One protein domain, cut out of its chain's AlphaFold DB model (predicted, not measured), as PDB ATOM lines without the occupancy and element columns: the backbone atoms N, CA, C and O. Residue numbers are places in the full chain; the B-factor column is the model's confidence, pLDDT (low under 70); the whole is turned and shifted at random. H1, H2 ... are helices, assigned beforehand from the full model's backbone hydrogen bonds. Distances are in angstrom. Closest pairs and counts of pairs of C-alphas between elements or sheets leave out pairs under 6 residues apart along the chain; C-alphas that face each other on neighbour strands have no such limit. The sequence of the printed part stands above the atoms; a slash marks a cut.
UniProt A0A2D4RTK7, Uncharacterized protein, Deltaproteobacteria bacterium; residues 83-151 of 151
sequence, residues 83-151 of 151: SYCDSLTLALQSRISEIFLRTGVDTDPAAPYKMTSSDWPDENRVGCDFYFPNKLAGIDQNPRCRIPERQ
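AT A GLANCE: This is residues 83 to 151 of the 151 residues of an uncharacterized protein of Deltaproteobacteria bacterium (UniProt A0A2D4RTK7). Little regular structure: one short helix, H1, sits among long loops, with the tiny helix H2 far out at one end and a tail, residues 146 to 151, sticking out at the other. Residues 101 to 121 lead out to H2, and residues 126 to 151 fold back past H1 into that tail. The printed part has 69 residues, with H1 then H2 and no named strand. It is all helix by class, though only 15 residues are in named elements. It is loose, with radius of gyration of the C-alphas 14.2 A, and spans 50 by 29 by 24 A.

HOW THE PARTS SIT: H1, residues 90 to 100, and H2, residues 122 to 125, are apart. In H1 every O i to N i+4 pair is within hydrogen-bond range; H2 is too short for such a pair, and its one O i to N i+3 pair is within range.

IN THESE COORDINATES: H1 runs 15.0 A from C-alpha 90 at (75.051, 54.898, 95.267). H2 spans 4.9 A, ending at C-alpha 125, (80.641, 35.059, 82.055).

THE WHOLE: The C-alphas farthest apart, of Glu 123 and Gln 151, are 50.4 A apart. The printed part has no cut. The link from H1 to H2, 21 residues, is long. Residues 119 to 124, of which 122 to 124 belong to H2, stand free. Mean pLDDT of the printed part is 77.1; 18 residues are under 70, among them 104 to 114.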
ATOM      1  N   SER A  83      87.410  53.312  88.466       78.88
ATOM      2  CA  SER A  83      88.201  52.842  89.604       78.88
ATOM      3  C   SER A  83      87.336  52.728  90.861       78.88
ATOM      4  O   SER A  83      86.555  53.633  91.147       78.88
ATOM      5  N   TYR A  84      87.504  51.637  91.616       81.19
ATOM      6  CA  TYR A  84      86.860  51.416  92.918       81.19
ATOM      7  C   TYR A  84      85.351  51.710  92.915       81.19
ATOM      8  O   TYR A  84      84.870  52.475  93.751       81.19
ATOM      9  N   CYS A  85      84.606  51.122  91.971       82.44
ATOM     10  CA  CYS A  85      83.173  51.384  91.793       82.44
ATOM     11  C   CYS A  85      82.385  51.283  93.113       82.44
ATOM     12  O   CYS A  85      81.591  52.171  93.417       82.44
ATOM     13  N   ASP A  86      82.688  50.284  93.944       84.38
ATOM     14  CA  ASP A  86      82.023  50.058  95.238       84.38
ATOM     15  C   ASP A  86      82.241  51.185  96.263       84.38
ATOM     16  O   ASP A  86      81.463  51.332  97.202       84.38
ATOM     17  N   SER A  87      83.282  52.006  96.084       87.56
ATOM     18  CA  SER A  87      83.563  53.173  96.935       87.56
ATOM     19  C   SER A  87      82.851  54.452  96.482       87.56
ATOM     20  O   SER A  87      82.850  55.450  97.204       87.56
ATOM     21  N   LEU A  88      82.247  54.452  95.288       87.06
ATOM     22  CA  LEU A  88      81.500  55.596  94.774       87.06
ATOM     23  C   LEU A  88      80.145  55.719  95.482       87.06
ATOM     24  O   LEU A  88      79.610  54.757  96.025       87.06
ATOM     25  N   THR A  89      79.533  56.904  95.430       88.19
ATOM     26  CA  THR A  89      78.155  57.097  95.920       88.19
ATOM     27  C   THR A  89      77.174  56.161  95.204       88.19
ATOM     28  O   THR A  89      77.348  55.909  94.009       88.19
ATOM     29  N   LEU A  90      76.089  55.749  95.871       88.44
ATOM     30  CA  LEU A  90      75.051  54.898  95.267       88.44
ATOM     31  C   LEU A  90      74.494  55.463  93.951       88.44
ATOM     32  O   LEU A  90      74.251  54.705  93.019       88.44
ATOM     33  N   ALA A  91      74.356  56.788  93.836       85.75
ATOM     34  CA  ALA A  91      73.914  57.442  92.603       85.75
ATOM     35  C   ALA A  91      74.878  57.205  91.422       85.75
ATOM     36  O   ALA A  91      74.446  56.941  90.301       85.75
ATOM     37  N   LEU A  92      76.193  57.257  91.668       84.62
ATOM     38  CA  LEU A  92      77.213  56.971  90.651       84.62
ATOM     39  C   LEU A  92      77.288  55.478  90.325       84.62
ATOM     40  O   LEU A  92      77.379  55.126  89.153       84.62
ATOM     41  N   GLN A  93      77.190  54.604  91.330       87.88
ATOM     42  CA  GLN A  93      77.116  53.158  91.102       87.88
ATOM     43  C   GLN A  93      75.888  52.793  90.253       87.88
ATOM     44  O   GLN A  93      76.010  52.036  89.292       87.88
ATOM     45  N   SER A  94      74.727  53.390  90.546       86.94
ATOM     46  CA  SER A  94      73.494  53.191  89.773       86.94
ATOM     47  C   SER A  94      73.672  53.641  88.326       86.94
ATOM     48  O   SER A  94      73.348  52.895  87.405       86.94
ATOM     49  N   ARG A  95      74.287  54.813  88.105       84.25
ATOM     50  CA  ARG A  95      74.607  55.301  86.758       84.25
ATOM     51  C   ARG A  95      75.533  54.342  85.998       84.25
ATOM     52  O   ARG A  95      75.292  54.080  84.823       84.25
ATOM     53  N   ILE A  96      76.575  53.811  86.641       85.88
ATOM     54  CA  ILE A  96      77.500  52.841  86.026       85.88
ATOM     55  C   ILE A  96      76.770  51.535  85.686       85.88
ATOM     56  O   ILE A  96      76.921  51.027  84.575       85.88
ATOM     57  N   SER A  97      75.939  51.029  86.601       85.50
ATOM     58  CA  SER A  97      75.096  49.847  86.383       85.50
ATOM     59  C   SER A  97      74.157  50.032  85.190       85.50
ATOM     60  O   SER A  97      74.043  49.145  84.351       85.50
ATOM     61  N   GLU A  98      73.508  51.186  85.054       83.62
ATOM     62  CA  GLU A  98      72.640  51.473  83.906       83.62
ATOM     63  C   GLU A  98      73.397  51.555  82.587       83.62
ATOM     64  O   GLU A  98      72.874  51.123  81.559       83.62
ATOM     65  N   ILE A  99      74.621  52.095  82.607       81.75
ATOM     66  CA  ILE A  99      75.483  52.119  81.425       81.75
ATOM     67  C   ILE A  99      75.825  50.692  81.006       81.75
ATOM     68  O   ILE A  99      75.663  50.322  79.845       81.75
ATOM     69  N   PHE A 100      76.245  49.882  81.974       82.75
ATOM     70  CA  PHE A 100      76.603  48.487  81.774       82.75
ATOM     71  C   PHE A 100      75.424  47.646  81.258       82.75
ATOM     72  O   PHE A 100      75.556  46.891  80.297       82.75
ATOM     73  N   LEU A 101      74.237  47.838  81.838       81.44
ATOM     74  CA  LEU A 101      72.994  47.179  81.429       81.44
ATOM     75  C   LEU A 101      72.319  47.860  80.232       81.44
ATOM     76  O   LEU A 101      71.235  47.443  79.830       81.44
ATOM     77  N   ARG A 102      72.922  48.920  79.683       79.31
ATOM     78  CA  ARG A 102      72.436  49.796  78.607       79.31
ATOM     79  C   ARG A 102      71.004  50.333  78.790       79.31
ATOM     80  O   ARG A 102      70.268  50.496  77.822       79.31
ATOM     81  N   THR A 103      70.514  50.492  80.018       76.94
ATOM     82  CA  THR A 103      69.120  50.909  80.320       76.94
ATOM     83  C   THR A 103      68.923  52.424  80.373       76.94
ATOM     84  O   THR A 103      67.791  52.880  80.474       76.94
ATOM     85  N   GLY A 104      70.010  53.191  80.283       65.31
ATOM     86  CA  GLY A 104      70.013  54.656  80.283       65.31
ATOM     87  C   GLY A 104      71.236  55.224  79.565       65.31
ATOM     88  O   GLY A 104      71.804  56.217  80.018       65.31
ATOM     89  N   VAL A 105      71.701  54.538  78.513       62.56
ATOM     90  CA  VAL A 105      72.811  55.017  77.680       62.56
ATOM     91  C   VAL A 105      72.304  55.812  76.497       62.56
ATOM     92  O   VAL A 105      71.281  55.500  75.901       62.56
ATOM     93  N   ASP A 106      73.115  56.794  76.147       54.97
ATOM     94  CA  ASP A 106      72.961  57.683  75.011       54.97
ATOM     95  C   ASP A 106      73.250  57.018  73.645       54.97
ATOM     96  O   ASP A 106      72.913  57.579  72.612       54.97
ATOM     97  N   THR A 107      73.901  55.846  73.608       52.50
ATOM     98  CA  THR A 107      74.488  55.282  72.371       52.50
ATOM     99  C   THR A 107      73.739  54.101  71.762       52.50
ATOM    100  O   THR A 107      74.207  53.555  70.770       52.50
ATOM    101  N   ASP A 108      72.619  53.677  72.343       56.12
ATOM    102  CA  ASP A 108      71.745  52.690  71.713       56.12
ATOM    103  C   ASP A 108      70.326  53.254  71.674       56.12
ATOM    104  O   ASP A 108      69.758  53.526  72.738       56.12
ATOM    105  N   PRO A 109      69.693  53.376  70.493       51.53
ATOM    106  CA  PRO A 109      68.246  53.481  70.454       51.53
ATOM    107  C   PRO A 109      67.657  52.246  71.150       51.53
ATOM    108  O   PRO A 109      68.353  51.260  71.395       51.53
ATOM    109  N   ALA A 110      66.362  52.267  71.461       53.34
ATOM    110  CA  ALA A 110      65.632  51.083  71.909       53.34
ATOM    111  C   ALA A 110      65.598  50.017  70.791       53.34
ATOM    112  O   ALA A 110      64.564  49.755  70.181       53.34
ATOM    113  N   ALA A 111      66.754  49.442  70.463       53.62
ATOM    114  CA  ALA A 111      66.902  48.391  69.495       53.62
ATOM    115  C   ALA A 111      66.215  47.158  70.092       53.62
ATOM    116  O   ALA A 111      66.473  46.815  71.250       53.62
ATOM    117  N   PRO A 112      65.355  46.469  69.327       57.41
ATOM    118  CA  PRO A 112      64.596  45.320  69.822       57.41
ATOM    119  C   PRO A 112      65.486  44.162  70.310       57.41
ATOM    120  O   PRO A 112      64.998  43.271  70.997       57.41
ATOM    121  N   TYR A 113      66.788  44.197  70.001       62.41
ATOM    122  CA  TYR A 113      67.786  43.176  70.328       62.41
ATOM    123  C   TYR A 113      68.963  43.757  71.114       62.41
ATOM    124  O   TYR A 113      70.126  43.611  70.739       62.41
ATOM    125  N   LYS A 114      68.671  44.466  72.203       69.19
ATOM    126  CA  LYS A 114      69.720  44.951  73.095       69.19
ATOM    127  C   LYS A 114      70.360  43.778  73.838       69.19
ATOM    128  O   LYS A 114      69.790  43.278  74.802       69.19
ATOM    129  N   MET A 115      71.554  43.384  73.408       75.50
ATOM    130  CA  MET A 115      72.363  42.398  74.122       75.50
ATOM    131  C   MET A 115      73.139  43.060  75.261       75.50
ATOM    132  O   MET A 115      73.803  44.088  75.100       75.50
ATOM    133  N   THR A 116      73.074  42.435  76.422       79.44
ATOM    134  CA  THR A 116      73.869  42.740  77.606       79.44
ATOM    135  C   THR A 116      74.789  41.562  77.912       79.44
ATOM    136  O   THR A 116      74.671  40.491  77.320       79.44
ATOM    137  N   SER A 117      75.703  41.725  78.867       78.56
ATOM    138  CA  SER A 117      76.496  40.594  79.366       78.56
ATOM    139  C   SER A 117      75.640  39.491  80.003       78.56
ATOM    140  O   SER A 117      76.105  38.363  80.128       78.56
ATOM    141  N   SER A 118      74.391  39.791  80.382       78.75
ATOM    142  CA  SER A 118      73.444  38.790  80.896       78.75
ATOM    143  C   SER A 118      72.988  37.807  79.817       78.75
ATOM    144  O   SER A 118      72.512  36.728  80.145       78.75
ATOM    145  N   ASP A 119      73.131  38.177  78.541       84.38
ATOM    146  CA  ASP A 119      72.772  37.351  77.386       84.38
ATOM    147  C   ASP A 119      73.958  36.496  76.895       84.38
ATOM    148  O   ASP A 119      73.841  35.770  75.908       84.38
ATOM    149  N   TRP A 120      75.126  36.600  77.541       85.12
ATOM    150  CA  TRP A 120      76.302  35.801  77.195       85.12
ATOM    151  C   TRP A 120      76.168  34.365  77.723       85.12
ATOM    152  O   TRP A 120      75.617  34.166  78.806       85.12
ATOM    153  N   PRO A 121      76.722  33.360  77.016       88.62
ATOM    154  CA  PRO A 121      76.860  32.011  77.562       88.62
ATOM    155  C   PRO A 121      77.609  32.024  78.901       88.62
ATOM    156  O   PRO A 121      78.606  32.738  79.037       88.62
ATOM    157  N   ASP A 122      77.173  31.206  79.866       86.81
ATOM    158  CA  ASP A 122      77.746  31.190  81.223       86.81
ATOM    159  C   ASP A 122      79.268  30.969  81.231       86.81
ATOM    160  O   ASP A 122      79.986  31.609  81.997       86.81
ATOM    161  N   GLU A 123      79.786  30.132  80.329       88.12
ATOM    162  CA  GLU A 123      81.226  29.875  80.171       88.12
ATOM    163  C   GLU A 123      82.054  31.143  79.895       88.12
ATOM    164  O   GLU A 123      83.179  31.262  80.376       88.12
ATOM    165  N   ASN A 124      81.475  32.129  79.203       82.94
ATOM    166  CA  ASN A 124      82.118  33.412  78.905       82.94
ATOM    167  C   ASN A 124      81.936  34.439  80.033       82.94
ATOM    168  O   ASN A 124      82.563  35.500  80.020       82.94
ATOM    169  N   ARG A 125      81.060  34.142  80.998       83.75
ATOM    170  CA  ARG A 125      80.641  35.059  82.055       83.75
ATOM    171  C   ARG A 125      81.337  34.776  83.390       83.75
ATOM    172  O   ARG A 125      81.782  35.715  84.049       83.75
ATOM    173  N   VAL A 126      81.532  33.502  83.740       83.00
ATOM    174  CA  VAL A 126      82.108  33.062  85.031       83.00
ATOM    175  C   VAL A 126      83.465  33.716  85.345       83.00
ATOM    176  O   VAL A 126      83.745  34.027  86.499       83.00
ATOM    177  N   GLY A 127      84.302  33.972  84.334       83.69
ATOM    178  CA  GLY A 127      85.614  34.609  84.515       83.69
ATOM    179  C   GLY A 127      85.590  36.134  84.679       83.69
ATOM    180  O   GLY A 127      86.615  36.715  85.028       83.69
ATOM    181  N   CYS A 128      84.452  36.782  84.423       84.44
ATOM    182  CA  CYS A 128      84.342  38.240  84.347       84.44
ATOM    183  C   CYS A 128      83.259  38.828  85.260       84.44
ATOM    184  O   CYS A 128      83.268  40.034  85.484       84.44
ATOM    185  N   ASP A 129      82.363  38.002  85.809       83.56
ATOM    186  CA  ASP A 129      81.235  38.438  86.644       83.56
ATOM    187  C   ASP A 129      81.635  39.368  87.789       83.56
ATOM    188  O   ASP A 129      80.931  40.324  88.095       83.56
ATOM    189  N   PHE A 130      82.785  39.115  88.412       83.56
ATOM    190  CA  PHE A 130      83.257  39.916  89.539       83.56
ATOM    191  C   PHE A 130      83.674  41.344  89.150       83.56
ATOM    192  O   PHE A 130      83.841  42.186  90.028       83.56
ATOM    193  N   TYR A 131      83.850  41.628  87.853       80.69
ATOM    194  CA  TYR A 131      84.075  42.981  87.340       80.69
ATOM    195  C   TYR A 131      82.769  43.724  87.036       80.69
ATOM    196  O   TYR A 131      82.810  44.915  86.715       80.69
ATOM    197  N   PHE A 132      81.618  43.048  87.072       85.31
ATOM    198  CA  PHE A 132      80.348  43.663  86.710       85.31
ATOM    199  C   PHE A 132      79.801  44.499  87.871       85.31
ATOM    200  O   PHE A 132      79.869  44.077  89.026       85.31
ATOM    201  N   PRO A 133      79.247  45.692  87.593       84.06
ATOM    202  CA  PRO A 133      78.661  46.517  88.636       84.06
ATOM    203  C   PRO A 133      77.431  45.832  89.239       84.06
ATOM    204  O   PRO A 133      76.654  45.174  88.542       84.06
ATOM    205  N   ASN A 134      77.212  46.055  90.534       82.50
ATOM    206  CA  ASN A 134      75.990  45.625  91.201       82.50
ATOM    207  C   ASN A 134      74.764  46.258  90.532       82.50
ATOM    208  O   ASN A 134      74.738  47.462  90.268       82.50
ATOM    209  N   LYS A 135      73.718  45.459  90.306       77.31
ATOM    210  CA  LYS A 135      72.450  45.960  89.774       77.31
ATOM    211  C   LYS A 135      71.735  46.785  90.843       77.31
ATOM    212  O   LYS A 135      71.179  46.232  91.789       77.31
ATOM    213  N   LEU A 136      71.728  48.100  90.666       77.25
ATOM    214  CA  LEU A 136      71.015  49.043  91.529       77.25
ATOM    215  C   LEU A 136      69.773  49.576  90.800       77.25
ATOM    216  O   LEU A 136      69.808  49.799  89.592       77.25
ATOM    217  N   ALA A 137      68.663  49.739  91.521       69.69
ATOM    218  CA  ALA A 137      67.396  50.233  90.981       69.69
ATOM    219  C   ALA A 137      66.748  51.231  91.951       69.69
ATOM    220  O   ALA A 137      66.847  51.065  93.165       69.69
ATOM    221  N   GLY A 138      66.063  52.245  91.414       70.62
ATOM    222  CA  GLY A 138      65.296  53.211  92.211       70.62
ATOM    223  C   GLY A 138      66.129  54.278  92.935       70.62
ATOM    224  O   GLY A 138      65.635  54.874  93.889       70.62
ATOM    225  N   ILE A 139      67.372  54.517  92.507       77.12
ATOM    226  CA  ILE A 139      68.244  55.572  93.044       77.12
ATOM    227  C   ILE A 139      68.266  56.755  92.072       77.12
ATOM    228  O   ILE A 139      68.484  56.559  90.876       77.12
ATOM    229  N   ASP A 140      68.059  57.971  92.586       73.06
ATOM    230  CA  ASP A 140      68.142  59.194  91.782       73.06
ATOM    231  C   ASP A 140      69.569  59.410  91.258       73.06
ATOM    232  O   ASP A 140      70.566  59.172  91.950       73.06
ATOM    233  N   GLN A 141      69.669  59.802  89.995       65.88
ATOM    234  CA  GLN A 141      70.895  59.664  89.225       65.88
ATOM    235  C   GLN A 141      71.663  60.978  89.176       65.88
ATOM    236  O   GLN A 141      71.138  62.021  88.798       65.88
ATOM    237  N   ASN A 142      72.972  60.897  89.402       67.56
ATOM    238  CA  ASN A 142      73.862  61.988  89.032       67.56
ATOM    239  C   ASN A 142      74.152  61.974  87.515       67.56
ATOM    240  O   ASN A 142      74.116  60.910  86.870       67.56
ATOM    241  N   PRO A 143      74.471  63.140  86.920       69.00
ATOM    242  CA  PRO A 143      75.037  63.194  85.578       69.00
ATOM    243  C   PRO A 143      76.342  62.387  85.520       69.00
ATOM    244  O   PRO A 143      77.129  62.389  86.468       69.00
ATOM    245  N   ARG A 144      76.572  61.692  84.396       66.06
ATOM    246  CA  ARG A 144      77.725  60.789  84.203       66.06
ATOM    247  C   ARG A 144      79.064  61.495  84.415       66.06
ATOM    248  O   ARG A 144      79.976  60.931  85.009       66.06
ATOM    249  N   CYS A 145      79.166  62.727  83.928       76.56
ATOM    250  CA  CYS A 145      80.371  63.536  83.982       76.56
ATOM    251  C   CYS A 145      80.063  64.866  84.671       76.56
ATOM    252  O   CYS A 145      79.141  65.581  84.279       76.56
ATOM    253  N   ARG A 146      80.864  65.228  85.679       83.62
ATOM    254  CA  ARG A 146      80.829  66.576  86.259       83.62
ATOM    255  C   ARG A 146      81.318  67.580  85.217       83.62
ATOM    256  O   ARG A 146      82.431  67.426  84.712       83.62
ATOM    257  N   ILE A 147      80.538  68.627  84.965       85.12
ATOM    258  CA  ILE A 147      80.974  69.764  84.148       85.12
ATOM    259  C   ILE A 147      82.026  70.561  84.942       85.12
ATOM    260  O   ILE A 147      81.788  70.857  86.118       85.12
ATOM    261  N   PRO A 148      83.199  70.885  84.362       85.50
ATOM    262  CA  PRO A 148      84.180  71.736  85.029       85.50
ATOM    263  C   PRO A 148      83.589  73.107  85.383       85.50
ATOM    264  O   PRO A 148      82.833  73.685  84.606       85.50
ATOM    265  N   GLU A 149      83.946  73.651  86.545       81.25
ATOM    266  CA  GLU A 149      83.530  75.002  86.939       81.25
ATOM    267  C   GLU A 149      84.229  76.069  86.080       81.25
ATOM    268  O   GLU A 149      85.314  75.831  85.534       81.25
ATOM    269  N   ARG A 150      83.612  77.253  85.954       67.25
ATOM    270  CA  ARG A 150      84.309  78.424  85.397       67.25
ATOM    271  C   ARG A 150      85.443  78.790  86.353       67.25
ATOM    272  O   ARG A 150      85.186  78.963  87.540       67.25
ATOM    273  N   GLN A 151      86.666  78.853  85.829       60.41
ATOM    274  CA  GLN A 151      87.807  79.426  86.546       60.41
ATOM    275  C   GLN A 151      87.710  80.948  86.567       60.41
ATOM    276  O   GLN A 151      87.173  81.503  85.579       60.41
TER     277      GLN A 151